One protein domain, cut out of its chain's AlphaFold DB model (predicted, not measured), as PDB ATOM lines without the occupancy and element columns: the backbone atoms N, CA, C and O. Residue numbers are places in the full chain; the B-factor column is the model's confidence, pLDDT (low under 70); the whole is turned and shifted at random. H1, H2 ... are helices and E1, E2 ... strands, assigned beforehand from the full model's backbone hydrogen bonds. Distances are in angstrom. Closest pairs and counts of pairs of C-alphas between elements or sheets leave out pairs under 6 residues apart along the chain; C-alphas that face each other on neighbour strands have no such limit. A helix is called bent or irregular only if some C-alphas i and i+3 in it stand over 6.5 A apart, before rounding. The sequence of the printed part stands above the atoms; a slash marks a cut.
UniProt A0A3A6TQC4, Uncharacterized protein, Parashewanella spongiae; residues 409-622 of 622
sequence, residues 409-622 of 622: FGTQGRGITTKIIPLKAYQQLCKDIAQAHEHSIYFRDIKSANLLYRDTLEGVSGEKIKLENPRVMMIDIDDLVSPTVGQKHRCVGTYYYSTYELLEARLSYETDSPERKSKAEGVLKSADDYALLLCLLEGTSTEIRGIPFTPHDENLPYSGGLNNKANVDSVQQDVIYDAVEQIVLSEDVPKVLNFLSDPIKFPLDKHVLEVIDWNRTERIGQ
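Overview. This is residues 409 to 622 of the 622 residues of an uncharacterized protein of Parashewanella spongiae (UniProt A0A3A6TQC4). The long helix H3 runs through the middle of a mostly helical domain, with H1 side by side with it, running the opposite way, and short H6 against both. H2 folds back on the first half of H3, H4 crosses near its last residues with H5 next to H4, and a bent two-stranded hairpin, E1 and E2, packs on H1 through E2 and reaches beyond it, while long loops wrap round these parts. The printed part has 214 residues, with six named helices and two antiparallel strands in the order H1, E1, E2, H2, H3, H4, H5, H6; under half of its residues, 96, are in named elements. It is compact, with a radius of gyration of the C-alphas of 17.5 A and spans of 57 by 45 by 36 A.

Along the chain. Find C-alpha 423 at (172.429, 278.595, 298.711); from there H1 runs to residue 437, 21.3 A away, and is irregular, with C-alphas 425 and 428 7.2 A apart. Next come E1, residues 451 to 458, 19.2 A, and E2, residues 464 to 474, 21.9 A. After H2, residues 500 to 507, look for C-alpha 514 at (173.653, 241.136, 300.719), where H3 begins; it ends at residue 540, 38.9 A on. H4 holds residues 570 to 583, 20.3 A, H5 residues 589 to 597, and H6 residues 608 to 611, ending at C-alpha 611 at (176.002, 268.449, 291.664).

Arrangement. Start at the hub, H3, which touches four helices. It touches H1 at a shallow tilt of 9 degrees, opposite ways; their closest C-alphas, of Leu 423 and Thr 540, are 6.4 A apart. H2 and H3 form a helical hairpin at a steep tilt of 41 degrees, with the closest C-alphas, of Leu 502 and Ala 527, 6.3 A apart. H4 only just touches H3, with 3 pairs of C-alphas within 8 A, about perpendicular at 86 degrees; the closest are Leu 537 and Ala 579, 6.6 A. H4 touches H5, C-alphas 581 and 589 being closest at 6.2 A. H6 touches H1, closest at C-alphas 430 and 609, 5.1 A, and only just touches H3, with 3 pairs within 8 A, closest at C-alphas 529 and 608, 6.0 A. Look next at the hairpin E1 and E2: N 454 and O 471 are 2.9 A apart, N 457 and O 465 2.8 A, both within hydrogen-bond range. E1 bends by 73 degrees at residue 455 and E2 by 94 degrees at residue 468. The closest C-alphas of H1 and E2, Ala 425 and Arg 471, are 4.2 A apart. Every O i to N i+4 pair is within hydrogen-bond range in H2, H3 and H5; H1 has 8 of 11 and H4 9 of 10, and H6 is too short for such a pair.

Size, cuts and confidence. The C-alphas farthest apart, of Ser 461 and Ser 513, are 59.0 A apart. The printed part has no cut and ends at residue 622, the chain's last. The links H1 to E1, E2 to H2 and H3 to H4 are long. The mean pLDDT of the printed part is 86.7; 30 residues are under 70, among them 486 to 492, 508 to 514 and 617 to 622.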
ATOM      1  N   PHE A 409     157.138 279.882 304.147       84.44
ATOM      2  CA  PHE A 409     155.683 279.970 303.931       84.44
ATOM      3  C   PHE A 409     154.944 280.892 304.910       84.44
ATOM      4  O   PHE A 409     153.726 281.065 304.812       84.44
ATOM      5  N   GLY A 410     155.659 281.490 305.862       80.69
ATOM      6  CA  GLY A 410     155.080 282.321 306.911       80.69
ATOM      7  C   GLY A 410     154.262 281.520 307.932       80.69
ATOM      8  O   GLY A 410     154.143 280.298 307.893       80.69
ATOM      9  N   THR A 411     153.654 282.226 308.885       69.12
ATOM     10  CA  THR A 411     152.711 281.629 309.843       69.12
ATOM     11  C   THR A 411     151.305 281.554 309.250       69.12
ATOM     12  O   THR A 411     150.695 282.596 309.011       69.12
ATOM     13  N   GLN A 412     150.799 280.330 309.057       53.88
ATOM     14  CA  GLN A 412     149.399 279.961 308.781       53.88
ATOM     15  C   GLN A 412     148.599 280.938 307.890       53.88
ATOM     16  O   GLN A 412     147.821 281.762 308.371       53.88
ATOM     17  N   GLY A 413     148.728 280.782 306.567       49.03
ATOM     18  CA  GLY A 413     147.771 281.337 305.597       49.03
ATOM     19  C   GLY A 413     148.041 282.765 305.114       49.03
ATOM     20  O   GLY A 413     147.197 283.326 304.424       49.03
ATOM     21  N   ARG A 414     149.203 283.355 305.431       47.81
ATOM     22  CA  ARG A 414     149.596 284.698 304.954       47.81
ATOM     23  C   ARG A 414     150.421 284.718 303.657       47.81
ATOM     24  O   ARG A 414     150.984 285.755 303.324       47.81
ATOM     25  N   GLY A 415     150.414 283.620 302.904       62.19
ATOM     26  CA  GLY A 415     151.047 283.527 301.587       62.19
ATOM     27  C   GLY A 415     152.535 283.178 301.632       62.19
ATOM     28  O   GLY A 415     153.190 283.285 302.665       62.19
ATOM     29  N   ILE A 416     153.041 282.729 300.483       75.44
ATOM     30  CA  ILE A 416     154.454 282.423 300.233       75.44
ATOM     31  C   ILE A 416     155.290 283.667 300.561       75.44
ATOM     32  O   ILE A 416     154.995 284.759 300.070       75.44
ATOM     33  N   THR A 417     156.320 283.529 301.400       82.62
ATOM     34  CA  THR A 417     157.222 284.653 301.680       82.62
ATOM     35  C   THR A 417     158.160 284.881 300.499       82.62
ATOM     36  O   THR A 417     158.479 283.960 299.748       82.62
ATOM     37  N   THR A 418     158.673 286.100 300.368       83.81
ATOM     38  CA  THR A 418     159.718 286.434 299.391       83.81
ATOM     39  C   THR A 418     161.130 286.182 299.923       83.81
ATOM     40  O   THR A 418     162.104 286.473 299.233       83.81
ATOM     41  N   LYS A 419     161.285 285.663 301.154       90.25
ATOM     42  CA  LYS A 419     162.612 285.427 301.731       90.25
ATOM     43  C   LYS A 419     163.264 284.244 301.018       90.25
ATOM     44  O   LYS A 419     162.758 283.124 301.080       90.25
ATOM     45  N   ILE A 420     164.378 284.509 300.347       92.12
ATOM     46  CA  ILE A 420     165.245 283.500 299.738       92.12
ATOM     47  C   ILE A 420     166.303 283.102 300.764       92.12
ATOM     48  O   ILE A 420     166.862 283.952 301.463       92.12
ATOM     49  N   ILE A 421     166.540 281.802 300.879       94.25
ATOM     50  CA  ILE A 421     167.571 281.245 301.743       94.25
ATOM     51  C   ILE A 421     168.855 281.144 300.925       94.25
ATOM     52  O   ILE A 421     168.837 280.512 299.870       94.25
ATOM     53  N   PRO A 422     169.968 281.737 301.388       94.62
ATOM     54  CA  PRO A 422     171.234 281.669 300.683       94.62
ATOM     55  C   PRO A 422     171.659 280.238 300.377       94.62
ATOM     56  O   PRO A 422     171.704 279.411 301.291       94.62
ATOM     57  N   LEU A 423     172.040 279.951 299.129       95.62
ATOM     58  CA  LEU A 423     172.429 278.595 298.711       95.62
ATOM     59  C   LEU A 423     173.562 278.055 299.596       95.62
ATOM     60  O   LEU A 423     173.495 276.934 300.099       95.62
ATOM     61  N   LYS A 424     174.560 278.897 299.894       95.56
ATOM     62  CA  LYS A 424     175.693 278.542 300.765       95.56
ATOM     63  C   LYS A 424     175.289 278.126 302.182       95.56
ATOM     64  O   LYS A 424     176.051 277.409 302.827       95.56
ATOM     65  N   ALA A 425     174.108 278.513 302.666       95.81
ATOM     66  CA  ALA A 425     173.640 278.101 303.987       95.81
ATOM     67  C   ALA A 425     173.363 276.589 304.074       95.81
ATOM     68  O   ALA A 425     173.450 276.028 305.167       95.81
ATOM     69  N   TYR A 426     173.083 275.925 302.945       97.50
ATOM     70  CA  TYR A 426     172.850 274.477 302.864       97.50
ATOM     71  C   TYR A 426     174.133 273.656 302.716       97.50
ATOM     72  O   TYR A 426     174.109 272.447 302.928       97.50
ATOM     73  N   GLN A 427     175.263 274.280 302.372       97.06
ATOM     74  CA  GLN A 427     176.468 273.558 301.956       97.06
ATOM     75  C   GLN A 427     176.968 272.566 303.013       97.06
ATOM     76  O   GLN A 427     177.300 271.426 302.693       97.06
ATOM     77  N   GLN A 428     176.990 272.984 304.282       97.00
ATOM     78  CA  GLN A 428     177.416 272.105 305.368       97.00
ATOM     79  C   GLN A 428     176.420 270.958 305.602       97.00
ATOM     80  O   GLN A 428     176.855 269.843 305.858       97.00
ATOM     81  N   LEU A 429     175.112 271.201 305.449       97.62
ATOM     82  CA  LEU A 429     174.085 270.159 305.546       97.62
ATOM     83  C   LEU A 429     174.266 269.092 304.463       97.62
ATOM     84  O   LEU A 429     174.325 267.907 304.776       97.62
ATOM     85  N   CYS A 430     174.438 269.505 303.204       98.19
ATOM     86  CA  CYS A 430     174.704 268.575 302.105       98.19
ATOM     87  C   CYS A 430     175.989 267.773 302.334       98.19
ATOM     88  O   CYS A 430     176.037 266.585 302.024       98.19
ATOM     89  N   LYS A 431     177.019 268.411 302.901       97.88
ATOM     90  CA  LYS A 431     178.281 267.753 303.236       97.88
ATOM     91  C   LYS A 431     178.118 266.695 304.323       97.88
ATOM     92  O   LYS A 431     178.652 265.600 304.182       97.88
ATOM     93  N   ASP A 432     177.392 267.013 305.387       97.94
ATOM     94  CA  ASP A 432     177.180 266.087 306.500       97.94
ATOM     95  C   ASP A 432     176.302 264.897 306.092       97.94
ATOM     96  O   ASP A 432     176.588 263.773 306.495       97.94
ATOM     97  N   ILE A 433     175.275 265.123 305.262       98.00
ATOM     98  CA  ILE A 433     174.412 264.051 304.740       98.00
ATOM     99  C   ILE A 433     175.199 263.119 303.815       98.00
ATOM    100  O   ILE A 433     175.144 261.907 304.002       98.00
ATOM    101  N   ALA A 434     175.977 263.663 302.872       97.94
ATOM    102  CA  ALA A 434     176.826 262.852 301.997       97.94
ATOM    103  C   ALA A 434     177.794 261.977 302.812       97.94
ATOM    104  O   ALA A 434     177.902 260.775 302.588       97.94
ATOM    105  N   GLN A 435     178.419 262.561 303.837       97.50
ATOM    106  CA  GLN A 435     179.333 261.842 304.719       97.50
ATOM    107  C   GLN A 435     178.644 260.733 305.537       97.50
ATOM    108  O   GLN A 435     179.229 259.673 305.772       97.50
ATOM    109  N   ALA A 436     177.407 260.969 305.981       97.19
ATOM    110  CA  ALA A 436     176.599 259.972 306.676       97.19
ATOM    111  C   ALA A 436     176.233 258.801 305.744       97.19
ATOM    112  O   ALA A 436     176.370 257.639 306.132       97.19
ATOM    113  N   HIS A 437     175.859 259.086 304.492       96.94
ATOM    114  CA  HIS A 437     175.556 258.061 303.487       96.94
ATOM    115  C   HIS A 437     176.761 257.170 303.163       96.94
ATOM    116  O   HIS A 437     176.580 255.967 302.990       96.94
ATOM    117  N   GLU A 438     177.987 257.709 303.150       96.12
ATOM    118  CA  GLU A 438     179.219 256.907 303.002       96.12
ATOM    119  C   GLU A 438     179.381 255.844 304.105       96.12
ATOM    120  O   GLU A 438     180.087 254.852 303.920       96.12
ATOM    121  N   HIS A 439     178.710 256.034 305.243       95.06
ATOM    122  CA  HIS A 439     178.690 255.123 306.386       95.06
ATOM    123  C   HIS A 439     177.362 254.350 306.503       95.06
ATOM    124  O   HIS A 439     177.063 253.786 307.556       95.06
ATOM    125  N   SER A 440     176.559 254.311 305.433       93.62
ATOM    126  CA  SER A 440     175.224 253.694 305.395       93.62
ATOM    127  C   SER A 440     174.243 254.255 306.439       93.62
ATOM    128  O   SER A 440     173.369 253.529 306.917       93.62
ATOM    129  N   ILE A 441     174.369 255.536 306.796       93.81
ATOM    130  CA  ILE A 441     173.456 256.233 307.710       93.81
ATOM    131  C   ILE A 441     172.487 257.098 306.901       93.81
ATOM    132  O   ILE A 441     172.932 257.970 306.163       93.81
ATOM    133  N   TYR A 442     171.179 256.900 307.078       94.19
ATOM    134  CA  TYR A 442     170.118 257.566 306.310       94.19
ATOM    135  C   TYR A 442     169.080 258.216 307.230       94.19
ATOM    136  O   TYR A 442     168.685 257.628 308.238       94.19
ATOM    137  N   PHE A 443     168.600 259.409 306.878       93.94
ATOM    138  CA  PHE A 443     167.756 260.248 307.744       93.94
ATOM    139  C   PHE A 443     166.255 260.006 307.561       93.94
ATOM    140  O   PHE A 443     165.500 260.115 308.524       93.94
ATOM    141  N   ARG A 444     165.819 259.643 306.349       91.56
ATOM    142  CA  ARG A 444     164.457 259.214 305.965       91.56
ATOM    143  C   ARG A 444     163.322 260.243 306.073       91.56
ATOM    144  O   ARG A 444     162.348 260.077 305.334       91.56
ATOM    145  N   ASP A 445     163.448 261.289 306.891       92.38
ATOM    146  CA  ASP A 445     162.454 262.369 307.067       92.38
ATOM    147  C   ASP A 445     163.074 263.778 306.926       92.38
ATOM    148  O   ASP A 445     162.852 264.676 307.739       92.38
ATOM    149  N   ILE A 446     163.872 263.995 305.876       95.56
ATOM    150  CA  ILE A 446     164.372 265.333 305.521       95.56
ATOM    151  C   ILE A 446     163.210 266.167 304.958       95.56
ATOM    152  O   ILE A 446     162.547 265.762 304.007       95.56
ATOM    153  N   LYS A 447     162.966 267.342 305.546       93.81
ATOM    154  CA  LYS A 447     161.936 268.304 305.119       93.81
ATOM    155  C   LYS A 447     162.203 269.675 305.722       93.81
ATOM    156  O   LYS A 447     162.799 269.758 306.793       93.81
ATOM    157  N   SER A 448     161.668 270.745 305.138       93.38
ATOM    158  CA  SER A 448     161.860 272.107 305.664       93.38
ATOM    159  C   SER A 448     161.337 272.308 307.095       93.38
ATOM    160  O   SER A 448     161.834 273.170 307.812       93.38
ATOM    161  N   ALA A 449     160.381 271.500 307.564       90.25
ATOM    162  CA  ALA A 449     159.928 271.535 308.961       90.25
ATOM    163  C   ALA A 449     160.957 270.951 309.955       90.25
ATOM    164  O   ALA A 449     160.935 271.292 311.134       90.25
ATOM    165  N   ASN A 450     161.869 270.102 309.469       93.44
ATOM    166  CA  ASN A 450     162.955 269.478 310.228       93.44
ATOM    167  C   ASN A 450     164.295 270.211 310.012       93.44
ATOM    168  O   ASN A 450     165.365 269.698 310.331       93.44
ATOM    169  N   LEU A 451     164.260 271.428 309.464       95.44
ATOM    170  CA  LEU A 451     165.433 272.265 309.246       95.44
ATOM    171  C   LEU A 451     165.233 273.614 309.941       95.44
ATOM    172  O   LEU A 451     164.152 274.195 309.889       95.44
ATOM    173  N   LEU A 452     166.278 274.141 310.569       93.75
ATOM    174  CA  LEU A 452     166.324 275.493 311.123       93.75
ATOM    175  C   LEU A 452     167.247 276.353 310.274       93.75
ATOM    176  O   LEU A 452     168.324 275.904 309.888       93.75
ATOM    177  N   TYR A 453     166.880 277.609 310.047       93.75
ATOM    178  CA  TYR A 453     167.768 278.568 309.395       93.75
ATOM    179  C   TYR A 453     168.190 279.664 310.361       93.75
ATOM    180  O   TYR A 453     167.360 280.317 310.997       93.75
ATOM    181  N   ARG A 454     169.503 279.885 310.439       89.06
ATOM    182  CA  ARG A 454     170.101 280.897 311.304       89.06
ATOM    183  C   ARG A 454     170.965 281.848 310.492       89.06
ATOM    184  O   ARG A 454     172.032 281.475 310.007       89.06
ATOM    185  N   ASP A 455     170.516 283.093 310.399       90.81
ATOM    186  CA  ASP A 455     171.229 284.216 309.778       90.81
ATOM    187  C   ASP A 455     171.621 285.309 310.770       90.81
ATOM    188  O   ASP A 455     172.286 286.275 310.399       90.81
ATOM    189  N   THR A 456     171.219 285.164 312.031       88.81
ATOM    190  CA  THR A 456     171.438 286.147 313.086       88.81
ATOM    191  C   THR A 456     171.788 285.476 314.418       88.81
ATOM    192  O   THR A 456     171.406 284.336 314.707       88.81
ATOM    193  N   LEU A 457     172.557 286.189 315.238       82.31
ATOM    194  CA  LEU A 457     172.780 285.912 316.653       82.31
ATOM    195  C   LEU A 457     172.095 287.002 317.462       82.31
ATOM    196  O   LEU A 457     172.252 288.174 317.145       82.31
ATOM    197  N   GLU A 458     171.372 286.628 318.506       78.38
ATOM    198  CA  GLU A 458     170.873 287.586 319.488       78.38
ATOM    199  C   GLU A 458     171.924 287.718 320.595       78.38
ATOM    200  O   GLU A 458     172.347 286.722 321.187       78.38
ATOM    201  N   GLY A 459     172.449 288.927 320.783       72.94
ATOM    202  CA  GLY A 459     173.365 289.240 321.875       72.94
ATOM    203  C   GLY A 459     172.622 289.375 323.204       72.94
ATOM    204  O   GLY A 459     171.409 289.516 323.234       72.94
ATOM    205  N   VAL A 460     173.360 289.433 324.317       69.81
ATOM    206  CA  VAL A 460     172.788 289.589 325.677       69.81
ATOM    207  C   VAL A 460     171.931 290.863 325.821       69.81
ATOM    208  O   VAL A 460     171.064 290.944 326.684       69.81
ATOM    209  N   SER A 461     172.164 291.868 324.972       77.19
ATOM    210  CA  SER A 461     171.378 293.105 324.887       77.19
ATOM    211  C   SER A 461     170.069 292.973 324.090       77.19
ATOM    212  O   SER A 461     169.339 293.960 323.983       77.19
ATOM    213  N   GLY A 462     169.787 291.812 323.490       78.81
ATOM    214  CA  GLY A 462     168.711 291.610 322.511       78.81
ATOM    215  C   GLY A 462     169.051 292.106 321.097       78.81
ATOM    216  O   GLY A 462     168.210 292.078 320.197       78.81
ATOM    217  N   GLU A 463     170.273 292.599 320.869       86.88
ATOM    218  CA  GLU A 463     170.703 293.049 319.545       86.88
ATOM    219  C   GLU A 463     170.903 291.858 318.600       86.88
ATOM    220  O   GLU A 463     171.615 290.907 318.924       86.88
ATOM    221  N   LYS A 464     170.309 291.929 317.402       87.50
ATOM    222  CA  LYS A 464     170.462 290.904 316.364       87.50
ATOM    223  C   LYS A 464     171.658 291.209 315.469       87.50
ATOM    224  O   LYS A 464     171.605 292.099 314.624       87.50
ATOM    225  N   ILE A 465     172.715 290.423 315.619       88.12
ATOM    226  CA  ILE A 465     173.943 290.496 314.831       88.12
ATOM    227  C   ILE A 465     173.813 289.551 313.640       88.12
ATOM    228  O   ILE A 465     173.641 288.346 313.820       88.12
ATOM    229  N   LYS A 466     173.914 290.074 312.415       91.25
ATOM    230  CA  LYS A 466     173.901 289.247 311.202       91.25
ATOM    231  C   LYS A 466     175.137 288.350 311.154       91.25
ATOM    232  O   LYS A 466     176.261 288.817 311.322       91.25
ATOM    233  N   LEU A 467     174.922 287.066 310.900       86.62
ATOM    234  CA  LEU A 467     175.984 286.097 310.678       86.62
ATOM    235  C   LEU A 467     176.597 286.308 309.295       86.62
ATOM    236  O   LEU A 467     175.884 286.368 308.296       86.62
ATOM    237  N   GLU A 468     177.927 286.365 309.240       88.56
ATOM    238  CA  GLU A 468     178.676 286.363 307.977       88.56
ATOM    239  C   GLU A 468     178.400 285.084 307.174       88.56
ATOM    240  O   GLU A 468     178.254 285.119 305.958       88.56
ATOM    241  N   ASN A 469     178.260 283.963 307.887       86.81
ATOM    242  CA  ASN A 469     178.009 282.648 307.319       86.81
ATOM    243  C   ASN A 469     176.699 282.090 307.891       86.81
ATOM    244  O   ASN A 469     176.744 281.397 308.915       86.81
ATOM    245  N   PRO A 470     175.540 282.418 307.292       92.00
ATOM    246  CA  PRO A 470     174.272 281.823 307.691       92.00
ATOM    247  C   PRO A 470     174.301 280.310 307.450       92.00
ATOM    248  O   PRO A 470     175.023 279.831 306.573       92.00
ATOM    249  N   ARG A 471     173.531 279.549 308.229       92.50
ATOM    250  CA  ARG A 471     173.530 278.080 308.149       92.50
ATOM    251  C   ARG A 471     172.130 277.506 308.273       92.50
ATOM    252  O   ARG A 471     171.307 278.028 309.026       92.50
ATOM    253  N   VAL A 472     171.912 276.411 307.558       95.50
ATOM    254  CA  VAL A 472     170.788 275.504 307.761       95.50
ATOM    255  C   VAL A 472     171.250 274.373 308.675       95.50
ATOM    256  O   VAL A 472     172.289 273.755 308.437       95.50
ATOM    257  N   MET A 473     170.498 274.142 309.743       95.25
ATOM    258  CA  MET A 473     170.758 273.116 310.747       95.25
ATOM    259  C   MET A 473     169.646 272.079 310.693       95.25
ATOM    260  O   MET A 473     168.479 272.449 310.590       95.25
ATOM    261  N   MET A 474     169.981 270.802 310.809       95.00
ATOM    262  CA  MET A 474     168.981 269.746 310.880       95.00
ATOM    263  C   MET A 474     168.534 269.522 312.319       95.00
ATOM    264  O   MET A 474     169.346 269.481 313.250       95.00
ATOM    265  N   ILE A 475     167.228 269.380 312.479       90.69
ATOM    266  CA  ILE A 475     166.572 268.990 313.716       90.69
ATOM    267  C   ILE A 475     165.746 267.743 313.447       90.69
ATOM    268  O   ILE A 475     165.265 267.548 312.343       90.69
ATOM    269  N   ASP A 476     165.571 266.933 314.482       88.44
ATOM    270  CA  ASP A 476     164.908 265.634 314.401       88.44
ATOM    271  C   ASP A 476     165.700 264.570 313.614       88.44
ATOM    272  O   ASP A 476     165.888 264.646 312.405       88.44
ATOM    273  N   ILE A 477     166.185 263.561 314.339       90.62
ATOM    274  CA  ILE A 477     166.844 262.374 313.771       90.62
ATOM    275  C   ILE A 477     166.156 261.094 314.244       90.62
ATOM    276  O   ILE A 477     166.752 260.021 314.196       90.62
ATOM    277  N   ASP A 478     164.926 261.199 314.752       84.62
ATOM    278  CA  ASP A 478     164.248 260.067 315.381       84.62
ATOM    279  C   ASP A 478     164.065 258.906 314.373       84.62
ATOM    280  O   ASP A 478     164.221 257.739 314.739       84.62
ATOM    281  N   ASP A 479     163.890 259.229 313.084       85.44
ATOM    282  CA  ASP A 479     163.758 258.268 311.980       85.44
ATOM    283  C   ASP A 479     165.088 257.823 311.348       85.44
ATOM    284  O   ASP A 479     165.079 257.021 310.408       85.44
ATOM    285  N   LEU A 480     166.235 258.267 311.872       90.19
ATOM    286  CA  LEU A 480     167.552 257.870 311.375       90.19
ATOM    287  C   LEU A 480     167.743 256.353 311.476       90.19
ATOM    288  O   LEU A 480     167.498 255.743 312.525       90.19
ATOM    289  N   VAL A 481     168.216 255.759 310.382       87.50
ATOM    290  CA  VAL A 481     168.612 254.352 310.295       87.50
ATOM    291  C   VAL A 481     170.083 254.243 309.926       87.50
ATOM    292  O   VAL A 481     170.601 255.023 309.130       87.50
ATOM    293  N   SER A 482     170.745 253.255 310.499       86.38
ATOM    294  CA  SER A 482     172.150 252.954 310.286       86.38
ATOM    295  C   SER A 482     172.377 251.437 310.355       86.38
ATOM    296  O   SER A 482     171.443 250.680 310.649       86.38
ATOM    297  N   PRO A 483     173.601 250.939 310.099       80.00
ATOM    298  CA  PRO A 483     173.911 249.522 310.260       80.00
ATOM    299  C   PRO A 483     173.647 248.973 311.665       80.00
ATOM    300  O   PRO A 483     173.385 247.775 311.790       80.00
ATOM    301  N   THR A 484     173.744 249.812 312.706       77.19
ATOM    302  CA  THR A 484     173.652 249.357 314.103       77.19
ATOM    303  C   THR A 484     172.463 249.908 314.886       77.19
ATOM    304  O   THR A 484     172.103 249.327 315.912       77.19
ATOM    305  N   VAL A 485     171.817 250.979 314.415       75.62
ATOM    306  CA  VAL A 485     170.757 251.685 315.144       75.62
ATOM    307  C   VAL A 485     169.592 252.050 314.219       75.62
ATOM    308  O   VAL A 485     169.751 252.332 313.035       75.62
ATOM    309  N   GLY A 486     168.385 252.071 314.786       59.91
ATOM    310  CA  GLY A 486     167.169 252.514 314.111       59.91
ATOM    311  C   GLY A 486     166.139 251.398 313.971       59.91
ATOM    312  O   GLY A 486     166.457 250.222 313.801       59.91
ATOM    313  N   GLN A 487     164.866 251.772 314.064       56.38
ATOM    314  CA  GLN A 487     163.770 250.845 313.820       56.38
ATOM    315  C   GLN A 487     163.656 250.601 312.308       56.38
ATOM    316  O   GLN A 487     163.671 251.554 311.515       56.38
ATOM    317  N   LYS A 488     163.486 249.327 311.915       55.47
ATOM    318  CA  LYS A 488     163.047 248.894 310.572       55.47
ATOM    319  C   LYS A 488     161.590 249.329 310.327       55.47
ATOM    320  O   LYS A 488     160.719 248.531 310.015       55.47
ATOM    321  N   HIS A 489     161.273 250.593 310.588       55.03
ATOM    322  CA  HIS A 489     159.955 251.125 310.297       55.03
ATOM    323  C   HIS A 489     159.804 251.290 308.802       55.03
ATOM    324  O   HIS A 489     160.665 251.851 308.121       55.03
ATOM    325  N   ARG A 490     158.684 250.752 308.335       53.53
ATOM    326  CA  ARG A 490     158.373 250.466 306.942       53.53
ATOM    327  C   ARG A 490     157.898 251.711 306.173       53.53
ATOM    328  O   ARG A 490     158.258 251.880 305.016       53.53
ATOM    329  N   CYS A 491     157.201 252.633 306.841       59.19
ATOM    330  CA  CYS A 491     156.706 253.891 306.265       59.19
ATOM    331  C   CYS A 491     157.025 255.078 307.182       59.19
ATOM    332  O   CYS A 491     156.170 255.525 307.942       59.19
ATOM    333  N   VAL A 492     158.256 255.578 307.117       68.94
ATOM    334  CA  VAL A 492     158.663 256.831 307.774       68.94
ATOM    335  C   VAL A 492     159.080 257.857 306.729       68.94
ATOM    336  O   VAL A 492     159.587 257.501 305.658       68.94
ATOM    337  N   GLY A 493     158.822 259.124 307.039       71.75
ATOM    338  CA  GLY A 493     158.996 260.243 306.123       71.75
ATOM    339  C   GLY A 493     157.685 260.911 305.713       71.75
ATOM    340  O   GLY A 493     156.603 260.322 305.712       71.75
ATOM    341  N   THR A 494     157.791 262.181 305.347       80.75
ATOM    342  CA  THR A 494     156.663 263.000 304.901       80.75
ATOM    343  C   THR A 494     156.448 262.866 303.394       80.75
ATOM    344  O   THR A 494     157.365 263.108 302.615       80.75
ATOM    345  N   TYR A 495     155.220 262.557 302.963       83.81
ATOM    346  CA  TYR A 495     154.891 262.336 301.545       83.81
ATOM    347  C   TYR A 495     155.227 263.516 300.622       83.81
ATOM    348  O   TYR A 495     155.579 263.296 299.470       83.81
ATOM    349  N   TYR A 496     155.201 264.748 301.140       87.06
ATOM    350  CA  TYR A 496     155.576 265.963 300.403       87.06
ATOM    351  C   TYR A 496     157.034 265.990 299.920       87.06
ATOM    352  O   TYR A 496     157.356 266.755 299.020       87.06
ATOM    353  N   TYR A 497     157.914 265.181 300.512       92.31
ATOM    354  CA  TYR A 497     159.336 265.127 300.163       92.31
ATOM    355  C   TYR A 497     159.739 263.736 299.647       92.31
ATOM    356  O   TYR A 497     160.897 263.340 299.747       92.31
ATOM    357  N   SER A 498     158.785 262.973 299.099       92.25
ATOM    358  CA  SER A 498     159.008 261.626 298.562       92.25
ATOM    359  C   SER A 498     158.202 261.389 297.282       92.25
ATOM    360  O   SER A 498     157.324 262.174 296.929       92.25
ATOM    361  N   THR A 499     158.485 260.282 296.596       91.69
ATOM    362  CA  THR A 499     157.636 259.726 295.530       91.69
ATOM    363  C   THR A 499     156.968 258.440 296.004       91.69
ATOM    364  O   THR A 499     157.425 257.829 296.979       91.69
ATOM    365  N   TYR A 500     155.902 258.017 295.326       88.00
ATOM    366  CA  TYR A 500     155.241 256.736 295.581       88.00
ATOM    367  C   TYR A 500     156.235 255.575 295.459       88.00
ATOM    368  O   TYR A 500     156.343 254.747 296.361       88.00
ATOM    369  N   GLU A 501     157.039 255.573 294.397       88.81
ATOM    370  CA  GLU A 501     158.005 254.516 294.097       88.81
ATOM    371  C   GLU A 501     159.132 254.469 295.134       88.81
ATOM    372  O   GLU A 501     159.589 253.383 295.475       88.81
ATOM    373  N   LEU A 502     159.570 255.611 295.682       89.75
ATOM    374  CA  LEU A 502     160.543 255.623 296.781       89.75
ATOM    375  C   LEU A 502     159.958 255.007 298.055       89.75
ATOM    376  O   LEU A 502     160.653 254.247 298.728       89.75
ATOM    377  N   LEU A 503     158.699 255.310 298.390       85.50
ATOM    378  CA  LEU A 503     158.039 254.725 299.562       85.50
ATOM    379  C   LEU A 503     157.826 253.219 299.390       85.50
ATOM    380  O   LEU A 503     158.179 252.445 300.277       85.50
ATOM    381  N   GLU A 504     157.311 252.797 298.237       82.69
ATOM    382  CA  GLU A 504     157.110 251.384 297.907       82.69
ATOM    383  C   GLU A 504     158.438 250.618 297.889       82.69
ATOM    384  O   GLU A 504     158.563 249.538 298.472       82.69
ATOM    385  N   ALA A 505     159.475 251.203 297.291       81.94
ATOM    386  CA  ALA A 505     160.799 250.610 297.278       81.94
ATOM    387  C   ALA A 505     161.334 250.451 298.708       81.94
ATOM    388  O   ALA A 505     161.754 249.351 299.059       81.94
ATOM    389  N   ARG A 506     161.245 251.480 299.566       79.88
ATOM    390  CA  ARG A 506     161.646 251.403 300.987       79.88
ATOM    391  C   ARG A 506     160.945 250.253 301.728       79.88
ATOM    392  O   ARG A 506     161.604 249.554 302.495       79.88
ATOM    393  N   LEU A 507     159.659 250.019 301.455       72.25
ATOM    394  CA  LEU A 507     158.875 248.929 302.051       72.25
ATOM    395  C   LEU A 507     159.374 247.531 301.668       72.25
ATOM    396  O   LEU A 507     159.291 246.597 302.464       72.25
ATOM    397  N   SER A 508     159.888 247.381 300.450       65.88
ATOM    398  CA  SER A 508     160.210 246.076 299.863       65.88
ATOM    399  C   SER A 508     161.540 245.452 300.324       65.88
ATOM    400  O   SER A 508     161.819 244.303 299.981       65.88
ATOM    401  N   TYR A 509     162.377 246.166 301.092       63.06
ATOM    402  CA  TYR A 509     163.786 245.787 301.297       63.06
ATOM    403  C   TYR A 509     164.161 245.115 302.631       63.06
ATOM    404  O   TYR A 509     165.343 244.997 302.954       63.06
ATOM    405  N   GLU A 510     163.212 244.561 303.383       54.22
ATOM    406  CA  GLU A 510     163.527 243.771 304.585       54.22
ATOM    407  C   GLU A 510     163.833 242.296 304.273       54.22
ATOM    408  O   GLU A 510     163.002 241.429 304.516       54.22
ATOM    409  N   THR A 511     165.026 241.965 303.764       52.81
ATOM    410  CA  THR A 511     165.507 240.562 303.774       52.81
ATOM    411  C   THR A 511     167.032 240.474 303.880       52.81
ATOM    412  O   THR A 511     167.742 241.308 303.324       52.81
ATOM    413  N   ASP A 512     167.531 239.443 304.569       56.56
ATOM    414  CA  ASP A 512     168.938 239.245 304.977       56.56
ATOM    415  C   ASP A 512     169.937 238.950 303.832       56.56
ATOM    416  O   ASP A 512     171.057 238.498 304.081       56.56
ATOM    417  N   SER A 513     169.583 239.200 302.564       61.59
ATOM    418  CA  SER A 513     170.514 238.967 301.454       61.59
ATOM    419  C   SER A 513     171.402 240.199 301.175       61.59
ATOM    420  O   SER A 513     170.895 241.322 301.074       61.59
ATOM    421  N   PRO A 514     172.730 240.027 300.997       68.81
ATOM    422  CA  PRO A 514     173.653 241.136 300.719       68.81
ATOM    423  C   PRO A 514     173.289 241.970 299.481       68.81
ATOM    424  O   PRO A 514     173.428 243.192 299.480       68.81
ATOM    425  N   GLU A 515     172.779 241.324 298.431       70.50
ATOM    426  CA  GLU A 515     172.372 241.975 297.177       70.50
ATOM    427  C   GLU A 515     171.163 242.896 297.377       70.50
ATOM    428  O   GLU A 515     171.106 243.996 296.825       70.50
ATOM    429  N   ARG A 516     170.205 242.477 298.212       71.12
ATOM    430  CA  ARG A 516     169.037 243.297 298.549       71.12
ATOM    431  C   ARG A 516     169.414 244.443 299.480       71.12
ATOM    432  O   ARG A 516     168.862 245.525 299.313       71.12
ATOM    433  N   LYS A 517     170.401 244.254 300.364       74.00
ATOM    434  CA  LYS A 517     170.947 245.325 301.212       74.00
ATOM    435  C   LYS A 517     171.545 246.468 300.388       74.00
ATOM    436  O   LYS A 517     171.180 247.615 300.616       74.00
ATOM    437  N   SER A 518     172.385 246.172 299.394       79.75
ATOM    438  CA  SER A 518     172.972 247.213 298.530       79.75
ATOM    439  C   SER A 518     171.902 247.981 297.740       79.75
ATOM    440  O   SER A 518     171.957 249.206 297.623       79.75
ATOM    441  N   LYS A 519     170.872 247.281 297.249       82.50
ATOM    442  CA  LYS A 519     169.739 247.924 296.572       82.50
ATOM    443  C   LYS A 519     168.919 248.803 297.528       82.50
ATOM    444  O   LYS A 519     168.506 249.893 297.141       82.50
ATOM    445  N   ALA A 520     168.729 248.355 298.770       83.25
ATOM    446  CA  ALA A 520     168.062 249.117 299.823       83.25
ATOM    447  C   ALA A 520     168.815 250.410 300.156       83.25
ATOM    448  O   ALA A 520     168.209 251.477 300.219       83.25
ATOM    449  N   GLU A 521     170.136 250.322 300.313       88.56
ATOM    450  CA  GLU A 521     171.025 251.461 300.553       88.56
ATOM    451  C   GLU A 521     170.917 252.497 299.426       88.56
ATOM    452  O   GLU A 521     170.710 253.681 299.692       88.56
ATOM    453  N   GLY A 522     170.930 252.055 298.162       92.31
ATOM    454  CA  GLY A 522     170.732 252.944 297.012       92.31
ATOM    455  C   GLY A 522     169.376 253.665 297.016       92.31
ATOM    456  O   GLY A 522     169.300 254.849 296.677       92.31
ATOM    457  N   VAL A 523     168.306 252.986 297.439       92.31
ATOM    458  CA  VAL A 523     166.958 253.573 297.559       92.31
ATOM    459  C   VAL A 523     166.880 254.571 298.713       92.31
ATOM    460  O   VAL A 523     166.321 255.653 298.542       92.31
ATOM    461  N   LEU A 524     167.456 254.245 299.872       92.38
ATOM    462  CA  LEU A 524     167.493 255.142 301.030       92.38
ATOM    463  C   LEU A 524     168.302 256.408 300.727       92.38
ATOM    464  O   LEU A 524     167.798 257.507 300.968       92.38
ATOM    465  N   LYS A 525     169.479 256.262 300.102       95.88
ATOM    466  CA  LYS A 525     170.290 257.379 299.591       95.88
ATOM    467  C   LYS A 525     169.475 258.261 298.649       95.88
ATOM    468  O   LYS A 525     169.378 259.464 298.867       95.88
ATOM    469  N   SER A 526     168.862 257.660 297.626       96.81
ATOM    470  CA  SER A 526     168.085 258.397 296.617       96.81
ATOM    471  C   SER A 526     166.926 259.161 297.243       96.81
ATOM    472  O   SER A 526     166.609 260.268 296.823       96.81
ATOM    473  N   ALA A 527     166.301 258.599 298.271       95.19
ATOM    474  CA  ALA A 527     165.186 259.247 298.927       95.19
ATOM    475  C   ALA A 527     165.621 260.438 299.804       95.19
ATOM    476  O   ALA A 527     164.952 261.469 299.789       95.19
ATOM    477  N   ASP A 528     166.752 260.336 300.511       97.38
ATOM    478  CA  ASP A 528     167.340 261.472 301.236       97.38
ATOM    479  C   ASP A 528     167.827 262.570 300.271       97.38
ATOM    480  O   ASP A 528     167.538 263.747 300.486       97.38
ATOM    481  N   ASP A 529     168.516 262.197 299.186       98.38
ATOM    482  CA  ASP A 529     169.013 263.134 298.167       98.38
ATOM    483  C   ASP A 529     167.858 263.866 297.456       98.38
ATOM    484  O   ASP A 529     167.937 265.072 297.208       98.38
ATOM    485  N   TYR A 530     166.759 263.163 297.161       98.12
ATOM    486  CA  TYR A 530     165.549 263.752 296.581       98.12
ATOM    487  C   TYR A 530     164.914 264.768 297.536       98.12
ATOM    488  O   TYR A 530     164.693 265.919 297.156       98.12
ATOM    489  N   ALA A 531     164.693 264.380 298.793       97.19
ATOM    490  CA  ALA A 531     164.141 265.264 299.814       97.19
ATOM    491  C   ALA A 531     165.023 266.503 300.060       97.19
ATOM    492  O   ALA A 531     164.518 267.621 300.196       97.19
ATOM    493  N   LEU A 532     166.348 266.323 300.065       98.06
ATOM    494  CA  LEU A 532     167.316 267.403 300.221       98.06
ATOM    495  C   LEU A 532     167.269 268.379 299.039       98.06
ATOM    496  O   LEU A 532     167.198 269.586 299.264       98.06
ATOM    497  N   LEU A 533     167.240 267.888 297.794       98.06
ATOM    498  CA  LEU A 533     167.090 268.742 296.608       98.06
ATOM    499  C   LEU A 533     165.792 269.549 296.638       98.06
ATOM    500  O   LEU A 533     165.819 270.743 296.344       98.06
ATOM    501  N   LEU A 534     164.677 268.936 297.045       97.19
ATOM    502  CA  LEU A 534     163.411 269.650 297.211       97.19
ATOM    503  C   LEU A 534     163.519 270.772 298.253       97.19
ATOM    504  O   LEU A 534     163.066 271.884 297.986       97.19
ATOM    505  N   CYS A 535     164.180 270.532 299.390       97.12
ATOM    506  CA  CYS A 535     164.428 271.571 300.398       97.12
ATOM    507  C   CYS A 535     165.313 272.715 299.866       97.12
ATOM    508  O   CYS A 535     165.071 273.878 300.200       97.12
ATOM    509  N   LEU A 536     166.333 272.414 299.046       97.31
ATOM    510  CA  LEU A 536     167.166 273.439 298.405       97.31
ATOM    511  C   LEU A 536     166.350 274.280 297.419       97.31
ATOM    512  O   LEU A 536     166.396 275.508 297.494       97.31
ATOM    513  N   LEU A 537     165.599 273.646 296.514       96.50
ATOM    514  CA  LEU A 537     164.792 274.338 295.504       96.50
ATOM    515  C   LEU A 537     163.715 275.214 296.157       96.50
ATOM    516  O   LEU A 537     163.577 276.387 295.818       96.50
ATOM    517  N   GLU A 538     163.014 274.678 297.155       94.12
ATOM    518  CA  GLU A 538     162.002 275.398 297.933       94.12
ATOM    519  C   GLU A 538     162.602 276.604 298.685       94.12
ATOM    520  O   GLU A 538     162.020 277.692 298.722       94.12
ATOM    521  N   GLY A 539     163.798 276.446 299.258       95.00
ATOM    522  CA  GLY A 539     164.499 277.515 299.966       95.00
ATOM    523  C   GLY A 539     165.066 278.608 299.063       95.00
ATOM    524  O   GLY A 539     165.056 279.780 299.450       95.00
ATOM    525  N   THR A 540     165.521 278.249 297.863       95.12
ATOM    526  CA  THR A 540     166.287 279.141 296.973       95.12
ATOM    527  C   THR A 540     165.465 279.778 295.851       95.12
ATOM    528  O   THR A 540     165.846 280.848 295.384       95.12
ATOM    529  N   SER A 541     164.319 279.203 295.466       93.88
ATOM    530  CA  SER A 541     163.419 279.764 294.447       93.88
ATOM    531  C   SER A 541     162.039 280.061 295.024       93.88
ATOM    532  O   SER A 541     161.409 279.221 295.669       93.88
ATOM    533  N   THR A 542     161.541 281.274 294.777       92.38
ATOM    534  CA  THR A 542     160.182 281.661 295.177       92.38
ATOM    535  C   THR A 542     159.111 281.083 294.257       92.38
ATOM    536  O   THR A 542     157.994 280.824 294.696       92.38
ATOM    537  N   GLU A 543     159.462 280.852 293.000       92.31
ATOM    538  CA  GLU A 543     158.611 280.338 291.936       92.31
ATOM    539  C   GLU A 543     158.283 278.862 292.177       92.31
ATOM    540  O   GLU A 543     157.119 278.470 292.086       92.31
ATOM    541  N   ILE A 544     159.277 278.068 292.600       93.44
ATOM    542  CA  ILE A 544     159.091 276.653 292.966       93.44
ATOM    543  C   ILE A 544     158.063 276.477 294.081       93.44
ATOM    544  O   ILE A 544     157.301 275.517 294.059       93.44
ATOM    545  N   ARG A 545     157.974 277.419 295.025       90.44
ATOM    546  CA  ARG A 545     157.003 277.364 296.137       90.44
ATOM    547  C   ARG A 545     155.550 277.435 295.659       90.44
ATOM    548  O   ARG A 545     154.644 277.117 296.425       90.44
ATOM    549  N   GLY A 546     155.322 277.900 294.428       87.62
ATOM    550  CA  GLY A 546     154.017 277.897 293.770       87.62
ATOM    551  C   GLY A 546     153.661 276.562 293.111       87.62
ATOM    552  O   GLY A 546     152.508 276.377 292.718       87.62
ATOM    553  N   ILE A 547     154.616 275.635 292.995       89.38
ATOM    554  CA  ILE A 547     154.395 274.291 292.467       89.38
ATOM    555  C   ILE A 547     154.050 273.367 293.641       89.38
ATOM    556  O   ILE A 547     154.811 273.286 294.604       89.38
ATOM    557  N   PRO A 548     152.907 272.669 293.603       84.69
ATOM    558  CA  PRO A 548     152.572 271.703 294.637       84.69
ATOM    559  C   PRO A 548     153.557 270.521 294.597       84.69
ATOM    560  O   PRO A 548     153.894 270.026 293.530       84.69
ATOM    561  N   PHE A 549     154.027 270.059 295.758       82.56
ATOM    562  CA  PHE A 549     154.913 268.882 295.853       82.56
ATOM    563  C   PHE A 549     154.143 267.560 296.010       82.56
ATOM    564  O   PHE A 549     154.737 266.489 296.110       82.56
ATOM    565  N   THR A 550     152.812 267.632 296.014       78.19
ATOM    566  CA  THR A 550     151.888 266.493 296.014       78.19
ATOM    567  C   THR A 550     150.700 266.810 295.106       78.19
ATOM    568  O   THR A 550     150.388 267.987 294.904       78.19
ATOM    569  N   PRO A 551     149.973 265.807 294.593       70.19
ATOM    570  CA  PRO A 551     148.707 266.035 293.906       70.19
ATOM    571  C   PRO A 551     147.746 266.863 294.775       70.19
ATOM    572  O   PRO A 551     147.649 266.652 295.983       70.19
ATOM    573  N   HIS A 552     147.027 267.812 294.165       58.22
ATOM    574  CA  HIS A 552     146.209 268.809 294.874       58.22
ATOM    575  C   HIS A 552     145.096 268.237 295.777       58.22
ATOM    576  O   HIS A 552     144.614 268.963 296.646       58.22
ATOM    577  N   ASP A 553     144.710 266.969 295.601       55.47
ATOM    578  CA  ASP A 553     143.543 266.361 296.256       55.47
ATOM    579  C   ASP A 553     143.857 265.147 297.147       55.47
ATOM    580  O   ASP A 553     142.960 264.623 297.813       55.47
ATOM    581  N   GLU A 554     145.110 264.696 297.215       54.91
ATOM    582  CA  GLU A 554     145.459 263.447 297.892       54.91
ATOM    583  C   GLU A 554     146.641 263.692 298.836       54.91
ATOM    584  O   GLU A 554     147.660 264.252 298.443       54.91
ATOM    585  N   ASN A 555     146.524 263.274 300.103       64.56
ATOM    586  CA  ASN A 555     147.664 263.186 301.029       64.56
ATOM    587  C   ASN A 555     148.596 262.036 300.592       64.56
ATOM    588  O   ASN A 555     148.912 261.160 301.391       64.56
ATOM    589  N   LEU A 556     148.962 261.989 299.316       74.50
ATOM    590  CA  LEU A 556     149.773 260.965 298.685       74.50
ATOM    591  C   LEU A 556     150.929 261.652 297.953       74.50
ATOM    592  O   LEU A 556     150.777 262.781 297.482       74.50
ATOM    593  N   PRO A 557     152.103 261.014 297.879       79.94
ATOM    594  CA  PRO A 557     153.194 261.525 297.066       79.94
ATOM    595  C   PRO A 557     152.839 261.430 295.576       79.94
ATOM    596  O   PRO A 557     151.950 260.682 295.170       79.94
ATOM    597  N   TYR A 558     153.584 262.150 294.745       82.19
ATOM    598  CA  TYR A 558     153.532 261.949 293.302       82.19
ATOM    599  C   TYR A 558     153.938 260.518 292.903       82.19
ATOM    600  O   TYR A 558     154.819 259.924 293.529       82.19
ATOM    601  N   SER A 559     153.318 259.980 291.843       83.62
ATOM    602  CA  SER A 559     153.905 258.860 291.093       83.62
ATOM    603  C   SER A 559     154.941 259.426 290.127       83.62
ATOM    604  O   SER A 559     154.670 260.373 289.381       83.62
ATOM    605  N   GLY A 560     156.159 258.906 290.197       86.12
ATOM    606  CA  GLY A 560     157.355 259.612 289.767       86.12
ATOM    607  C   GLY A 560     157.659 260.815 290.665       86.12
ATOM    608  O   GLY A 560     157.075 261.007 291.726       86.12
ATOM    609  N   GLY A 561     158.604 261.642 290.242       91.69
ATOM    610  CA  GLY A 561     159.005 262.842 290.969       91.69
ATOM    611  C   GLY A 561     158.311 264.125 290.506       91.69
ATOM    612  O   GLY A 561     157.468 264.129 289.603       91.69
ATOM    613  N   LEU A 562     158.704 265.233 291.135       93.88
ATOM    614  CA  LEU A 562     158.208 266.588 290.891       93.88
ATOM    615  C   LEU A 562     158.247 266.984 289.405       93.88
ATOM    616  O   LEU A 562     157.320 267.612 288.914       93.88
ATOM    617  N   ASN A 563     159.295 266.592 288.674       95.06
ATOM    618  CA  ASN A 563     159.492 266.953 287.266       95.06
ATOM    619  C   ASN A 563     158.881 265.932 286.280       95.06
ATOM    620  O   ASN A 563     159.238 265.886 285.098       95.06
ATOM    621  N   ASN A 564     158.011 265.033 286.737       93.94
ATOM    622  CA  ASN A 564     157.341 264.093 285.846       93.94
ATOM    623  C   ASN A 564     156.227 264.807 285.055       93.94
ATOM    624  O   ASN A 564     155.398 265.508 285.629       93.94
ATOM    625  N   LYS A 565     156.156 264.575 283.739       92.25
ATOM    626  CA  LYS A 565     155.142 265.169 282.840       92.25
ATOM    627  C   LYS A 565     153.695 264.828 283.211       92.25
ATOM    628  O   LYS A 565     152.780 265.479 282.722       92.25
ATOM    629  N   ALA A 566     153.480 263.778 284.003       89.62
ATOM    630  CA  ALA A 566     152.164 263.431 284.526       89.62
ATOM    631  C   ALA A 566     151.730 264.322 285.707       89.62
ATOM    632  O   ALA A 566     150.535 264.432 285.966       89.62
ATOM    633  N   ASN A 567     152.687 264.950 286.399       87.69
ATOM    634  CA  ASN A 567     152.473 265.668 287.659       87.69
ATOM    635  C   ASN A 567     152.445 267.188 287.491       87.69
ATOM    636  O   ASN A 567     151.788 267.874 288.273       87.69
ATOM    637  N   VAL A 568     153.155 267.696 286.483       91.25
ATOM    638  CA  VAL A 568     153.323 269.126 286.222       91.25
ATOM    639  C   VAL A 568     153.093 269.453 284.749       91.25
ATOM    640  O   VAL A 568     153.417 268.657 283.862       91.25
ATOM    641  N   ASP A 569     152.527 270.630 284.480       93.50
ATOM    642  CA  ASP A 569     152.373 271.143 283.116       93.50
ATOM    643  C   ASP A 569     153.685 271.733 282.565       93.50
ATOM    644  O   ASP A 569     154.685 271.850 283.271       93.50
ATOM    645  N   SER A 570     153.703 272.112 281.283       94.62
ATOM    646  CA  SER A 570     154.914 272.648 280.650       94.62
ATOM    647  C   SER A 570     155.422 273.938 281.297       94.62
ATOM    648  O   SER A 570     156.626 274.141 281.353       94.62
ATOM    649  N   VAL A 571     154.530 274.795 281.807       94.88
ATOM    650  CA  VAL A 571     154.921 276.053 282.462       94.88
ATOM    651  C   VAL A 571     155.610 275.748 283.788       94.88
ATOM    652  O   VAL A 571     156.646 276.324 284.105       94.88
ATOM    653  N   GLN A 572     155.065 274.809 284.556       95.25
ATOM    654  CA  GLN A 572     155.680 274.331 285.789       95.25
ATOM    655  C   GLN A 572     157.013 273.618 285.521       95.25
ATOM    656  O   GLN A 572     157.953 273.797 286.291       95.25
ATOM    657  N   GLN A 573     157.134 272.859 284.427       96.31
ATOM    658  CA  GLN A 573     158.409 272.256 284.018       96.31
ATOM    659  C   GLN A 573     159.471 273.301 283.679       96.31
ATOM    660  O   GLN A 573     160.620 273.120 284.073       96.31
ATOM    661  N   ASP A 574     159.098 274.393 283.010       96.75
ATOM    662  CA  ASP A 574     160.014 275.503 282.732       96.75
ATOM    663  C   ASP A 574     160.482 276.161 284.043       96.75
ATOM    664  O   ASP A 574     161.674 276.385 284.235       96.75
ATOM    665  N   VAL A 575     159.578 276.361 285.010       97.12
ATOM    666  CA  VAL A 575     159.937 276.873 286.348       97.12
ATOM    667  C   VAL A 575     160.888 275.920 287.088       97.12
ATOM    668  O   VAL A 575     161.850 276.371 287.714       97.12
ATOM    669  N   ILE A 576     160.652 274.605 287.017       97.50
ATOM    670  CA  ILE A 576     161.551 273.590 287.595       97.50
ATOM    671  C   ILE A 576     162.919 273.634 286.918       97.50
ATOM    672  O   ILE A 576     163.938 273.621 287.611       97.50
ATOM    673  N   TYR A 577     162.945 273.706 285.588       97.88
ATOM    674  CA  TYR A 577     164.173 273.825 284.812       97.88
ATOM    675  C   TYR A 577     164.979 275.048 285.243       97.88
ATOM    676  O   TYR A 577     166.143 274.895 285.606       97.88
ATOM    677  N   ASP A 578     164.353 276.224 285.281       96.81
ATOM    678  CA  ASP A 578     165.009 277.480 285.638       96.81
ATOM    679  C   ASP A 578     165.572 277.439 287.065       96.81
ATOM    680  O   ASP A 578     166.703 277.868 287.301       96.81
ATOM    681  N   ALA A 579     164.831 276.888 288.032       96.50
ATOM    682  CA  ALA A 579     165.308 276.768 289.410       96.50
ATOM    683  C   ALA A 579     166.484 275.785 289.540       96.50
ATOM    684  O   ALA A 579     167.457 276.065 290.245       96.50
ATOM    685  N   VAL A 580     166.437 274.652 288.832       97.75
ATOM    686  CA  VAL A 580     167.546 273.686 288.779       97.75
ATOM    687  C   VAL A 580     168.763 274.314 288.100       97.75
ATOM    688  O   VAL A 580     169.868 274.259 288.642       97.75
ATOM    689  N   GLU A 581     168.576 274.979 286.959       97.25
ATOM    690  CA  GLU A 581     169.634 275.685 286.237       97.25
ATOM    691  C   GLU A 581     170.236 276.822 287.071       97.25
ATOM    692  O   GLU A 581     171.375 277.203 286.837       97.25
ATOM    693  N   GLN A 582     169.550 277.345 288.088       95.31
ATOM    694  CA  GLN A 582     170.088 278.376 288.981       95.31
ATOM    695  C   GLN A 582     170.994 277.851 290.096       95.31
ATOM    696  O   GLN A 582     171.800 278.633 290.597       95.31
ATOM    697  N   ILE A 583     170.917 276.571 290.473       96.75
ATOM    698  CA  ILE A 583     171.715 276.034 291.595       96.75
ATOM    699  C   ILE A 583     172.585 274.825 291.237       96.75
ATOM    700  O   ILE A 583     173.521 274.530 291.968       96.75
ATOM    701  N   VAL A 584     172.315 274.121 290.137       97.69
ATOM    702  CA  VAL A 584     173.043 272.904 289.726       97.69
ATOM    703  C   VAL A 584     174.145 273.235 288.715       97.69
ATOM    704  O   VAL A 584     173.967 274.112 287.863       97.69
ATOM    705  N   LEU A 585     175.280 272.534 288.788       97.88
ATOM    706  CA  LEU A 585     176.354 272.590 287.792       97.88
ATOM    707  C   LEU A 585     175.793 272.317 286.391       97.88
ATOM    708  O   LEU A 585     175.027 271.374 286.197       97.88
ATOM    709  N   SER A 586     176.176 273.128 285.405       97.56
ATOM    710  CA  SER A 586     175.587 273.082 284.059       97.56
ATOM    711  C   SER A 586     175.643 271.690 283.415       97.56
ATOM    712  O   SER A 586     174.697 271.289 282.740       97.56
ATOM    713  N   GLU A 587     176.714 270.933 283.646       98.06
ATOM    714  CA  GLU A 587     176.889 269.563 283.156       98.06
ATOM    715  C   GLU A 587     175.971 268.523 283.823       98.06
ATOM    716  O   GLU A 587     175.667 267.499 283.208       98.06
ATOM    717  N   ASP A 588     175.513 268.775 285.050       98.50
ATOM    718  CA  ASP A 588     174.687 267.849 285.829       98.50
ATOM    719  C   ASP A 588     173.187 268.230 285.800       98.50
ATOM    720  O   ASP A 588     172.351 267.418 286.201       98.50
ATOM    721  N   VAL A 589     172.808 269.392 285.237       98.50
ATOM    722  CA  VAL A 589     171.397 269.822 285.074       98.50
ATOM    723  C   VAL A 589     170.514 268.729 284.443       98.50
ATOM    724  O   VAL A 589     169.487 268.393 285.039       98.50
ATOM    725  N   PRO A 590     170.878 268.092 283.307       98.56
ATOM    726  CA  PRO A 590     170.040 267.042 282.724       98.56
ATOM    727  C   PRO A 590     169.867 265.823 283.639       98.56
ATOM    728  O   PRO A 590     168.809 265.194 283.634       98.56
ATOM    729  N   LYS A 591     170.889 265.483 284.436       98.69
ATOM    730  CA  LYS A 591     170.824 264.358 285.379       98.69
ATOM    731  C   LYS A 591     169.887 264.673 286.536       98.69
ATOM    732  O   LYS A 591     169.035 263.847 286.852       98.69
ATOM    733  N   VAL A 592     169.999 265.869 287.115       98.56
ATOM    734  CA  VAL A 592     169.127 266.306 288.213       98.56
ATOM    735  C   VAL A 592     167.675 266.395 287.754       98.56
ATOM    736  O   VAL A 592     166.791 265.938 288.470       98.56
ATOM    737  N   LEU A 593     167.403 266.885 286.543       98.56
ATOM    738  CA  LEU A 593     166.037 266.920 286.010       98.56
ATOM    739  C   LEU A 593     165.441 265.526 285.810       98.56
ATOM    740  O   LEU A 593     164.273 265.330 286.135       98.56
ATOM    741  N   ASN A 594     166.228 264.560 285.319       98.44
ATOM    742  CA  ASN A 594     165.786 263.167 285.207       98.44
ATOM    743  C   ASN A 594     165.556 262.538 286.589       98.44
ATOM    744  O   ASN A 594     164.543 261.871 286.792       98.44
ATOM    745  N   PHE A 595     166.453 262.792 287.545       98.50
ATOM    746  CA  PHE A 595     166.311 262.342 288.929       98.50
ATOM    747  C   PHE A 595     165.048 262.912 289.587       98.50
ATOM    748  O   PHE A 595     164.285 262.174 290.205       98.50
ATOM    749  N   LEU A 596     164.759 264.201 289.383       97.75
ATOM    750  CA  LEU A 596     163.530 264.840 289.854       97.75
ATOM    751  C   LEU A 596     162.271 264.334 289.136       97.75
ATOM    752  O   LEU A 596     161.175 264.588 289.624       97.75
ATOM    753  N   SER A 597     162.382 263.652 287.993       97.25
ATOM    754  CA  SER A 597     161.242 263.025 287.307       97.25
ATOM    755  C   SER A 597     160.976 261.594 287.782       97.25
ATOM    756  O   SER A 597     159.818 261.175 287.775       97.25
ATOM    757  N   ASP A 598     162.013 260.840 288.156       97.19
ATOM    758  CA  ASP A 598     161.922 259.473 288.692       97.19
ATOM    759  C   ASP A 598     163.244 259.086 289.401       97.19
ATOM    760  O   ASP A 598     164.194 258.640 288.745       97.19
ATOM    761  N   PRO A 599     163.332 259.253 290.735       96.81
ATOM    762  CA  PRO A 599     164.576 259.049 291.481       96.81
ATOM    763  C   PRO A 599     164.971 257.575 291.642       96.81
ATOM    764  O   PRO A 599     166.122 257.287 291.963       96.81
ATOM    765  N   ILE A 600     164.051 256.632 291.402       94.56
ATOM    766  CA  ILE A 600     164.345 255.191 291.412       94.56
ATOM    767  C   ILE A 600     164.942 254.759 290.074       94.56
ATOM    768  O   ILE A 600     165.890 253.971 290.037       94.56
ATOM    769  N   LYS A 601     164.392 255.258 288.964       96.31
ATOM    770  CA  LYS A 601     164.854 254.914 287.616       96.31
ATOM    771  C   LYS A 601     166.124 255.655 287.216       96.31
ATOM    772  O   LYS A 601     166.937 255.102 286.475       96.31
ATOM    773  N   PHE A 602     166.285 256.891 287.680       97.62
ATOM    774  CA  PHE A 602     167.414 257.755 287.342       97.62
ATOM    775  C   PHE A 602     168.157 258.237 288.597       97.62
ATOM    776  O   PHE A 602     168.286 259.447 288.774       97.62
ATOM    777  N   PRO A 603     168.642 257.332 289.471       97.19
ATOM    778  CA  PRO A 603     169.332 257.726 290.695       97.19
ATOM    779  C   PRO A 603     170.583 258.551 290.371       97.19
ATOM    780  O   PRO A 603     171.263 258.295 289.372       97.19
ATOM    781  N   LEU A 604     170.905 259.526 291.223       97.56
ATOM    782  CA  LEU A 604     172.137 260.298 291.068       97.56
ATOM    783  C   LEU A 604     173.361 259.417 291.343       97.56
ATOM    784  O   LEU A 604     173.453 258.746 292.372       97.56
ATOM    785  N   ASP A 605     174.322 259.479 290.423       96.19
ATOM    786  CA  ASP A 605     175.648 258.870 290.543       96.19
ATOM    787  C   ASP A 605     176.533 259.587 291.574       96.19
ATOM    788  O   ASP A 605     177.467 258.993 292.107       96.19
ATOM    789  N   LYS A 606     176.215 260.849 291.866       97.31
ATOM    790  CA  LYS A 606     176.882 261.714 292.843       97.31
ATOM    791  C   LYS A 606     175.936 262.094 293.987       97.31
ATOM    792  O   LYS A 606     174.717 261.947 293.869       97.31
ATOM    793  N   HIS A 607     176.463 262.604 295.094       98.00
ATOM    794  CA  HIS A 607     175.634 263.239 296.125       98.00
ATOM    795  C   HIS A 607     175.137 264.617 295.682       98.00
ATOM    796  O   HIS A 607     175.755 265.279 294.844       98.00
ATOM    797  N   VAL A 608     174.073 265.111 296.327       98.12
ATOM    798  CA  VAL A 608     173.587 266.492 296.130       98.12
ATOM    799  C   VAL A 608     174.713 267.513 296.331       98.12
ATOM    800  O   VAL A 608     174.806 268.481 295.585       98.12
ATOM    801  N   LEU A 609     175.624 267.268 297.281       98.19
ATOM    802  CA  LEU A 609     176.803 268.111 297.511       98.19
ATOM    803  C   LEU A 609     177.617 268.379 296.234       98.19
ATOM    804  O   LEU A 609     178.144 269.474 296.067       98.19
ATOM    805  N   GLU A 610     177.750 267.385 295.365       98.44
ATOM    806  CA  GLU A 610     178.685 267.408 294.240       98.44
ATOM    807  C   GLU A 610     178.058 267.929 292.944       98.44
ATOM    808  O   GLU A 610     178.790 268.294 292.029       98.44
ATOM    809  N   VAL A 611     176.725 267.954 292.851       98.38
ATOM    810  CA  VAL A 611     176.002 268.449 291.664       98.38
ATOM    811  C   VAL A 611     175.619 269.926 291.781       98.38
ATOM    812  O   VAL A 611     175.230 270.536 290.790       98.38
ATOM    813  N   ILE A 612     175.712 270.520 292.973       98.25
ATOM    814  CA  ILE A 612     175.345 271.919 293.230       98.25
ATOM    815  C   ILE A 612     176.520 272.860 292.927       98.25
ATOM    816  O   ILE A 612     177.653 272.639 293.355       98.25
ATOM    817  N   ASP A 613     176.238 273.961 292.231       97.50
ATOM    818  CA  ASP A 613     177.186 275.044 291.978       97.50
ATOM    819  C   ASP A 613     177.245 276.007 293.177       97.50
ATOM    820  O   ASP A 613     176.599 277.055 293.219       97.50
ATOM    821  N   TRP A 614     178.068 275.666 294.169       95.38
ATOM    822  CA  TRP A 614     178.265 276.481 295.378       95.38
ATOM    823  C   TRP A 614     178.920 277.849 295.128       95.38
ATOM    824  O   TRP A 614     178.970 278.687 296.037       95.38
ATOM    825  N   ASN A 615     179.465 278.070 293.928       92.38
ATOM    826  CA  ASN A 615     180.110 279.322 293.548       92.38
ATOM    827  C   ASN A 615     179.156 280.286 292.852       92.38
ATOM    828  O   ASN A 615     179.522 281.453 292.683       92.38
ATOM    829  N   ARG A 616     177.941 279.850 292.492       86.62
ATOM    830  CA  ARG A 616     176.934 280.770 291.976       86.62
ATOM    831  C   ARG A 616     176.654 281.852 292.998       86.62
ATOM    832  O   ARG A 616     176.161 281.618 294.100       86.62
ATOM    833  N   THR A 617     176.990 283.073 292.608       67.25
ATOM    834  CA  THR A 617     176.483 284.261 293.272       67.25
ATOM    835  C   THR A 617     174.981 284.268 293.085       67.25
ATOM    836  O   THR A 617     174.515 284.217 291.944       67.25
ATOM    837  N   GLU A 618     174.244 284.337 294.193       64.38
ATOM    838  CA  GLU A 618     172.813 284.616 294.172       64.38
ATOM    839  C   GLU A 618     172.573 285.757 293.186       64.38
ATOM    840  O   GLU A 618     173.146 286.843 293.328       64.38
ATOM    841  N   ARG A 619     171.769 285.506 292.146       56.47
ATOM    842  CA  ARG A 619     171.180 286.601 291.383       56.47
ATOM    843  C   ARG A 619     170.224 287.275 292.355       56.47
ATOM    844  O   ARG A 619     169.065 286.899 292.447       56.47
ATOM    845  N   ILE A 620     170.750 288.198 293.158       47.09
ATOM    846  CA  ILE A 620     169.941 289.064 294.005       47.09
ATOM    847  C   ILE A 620     168.982 289.744 293.035       47.09
ATOM    848  O   ILE A 620     169.434 290.499 292.173       47.09
ATOM    849  N   GLY A 621     167.702 289.373 293.115       48.69
ATOM    850  CA  GLY A 621     166.664 289.858 292.217       48.69
ATOM    851  C   GLY A 621     166.754 291.375 292.083       48.69
ATOM    852  O   GLY A 621     166.704 292.091 293.087       48.69
ATOM    853  N   GLN A 622     166.963 291.826 290.845       36.06
ATOM    854  CA  GLN A 622     166.635 293.182 290.420       36.06
ATOM    855  C   GLN A 622     165.130 293.305 290.237       36.06
ATOM    856  O   GLN A 622     164.524 292.311 289.771       36.06
TER     857      GLN A 622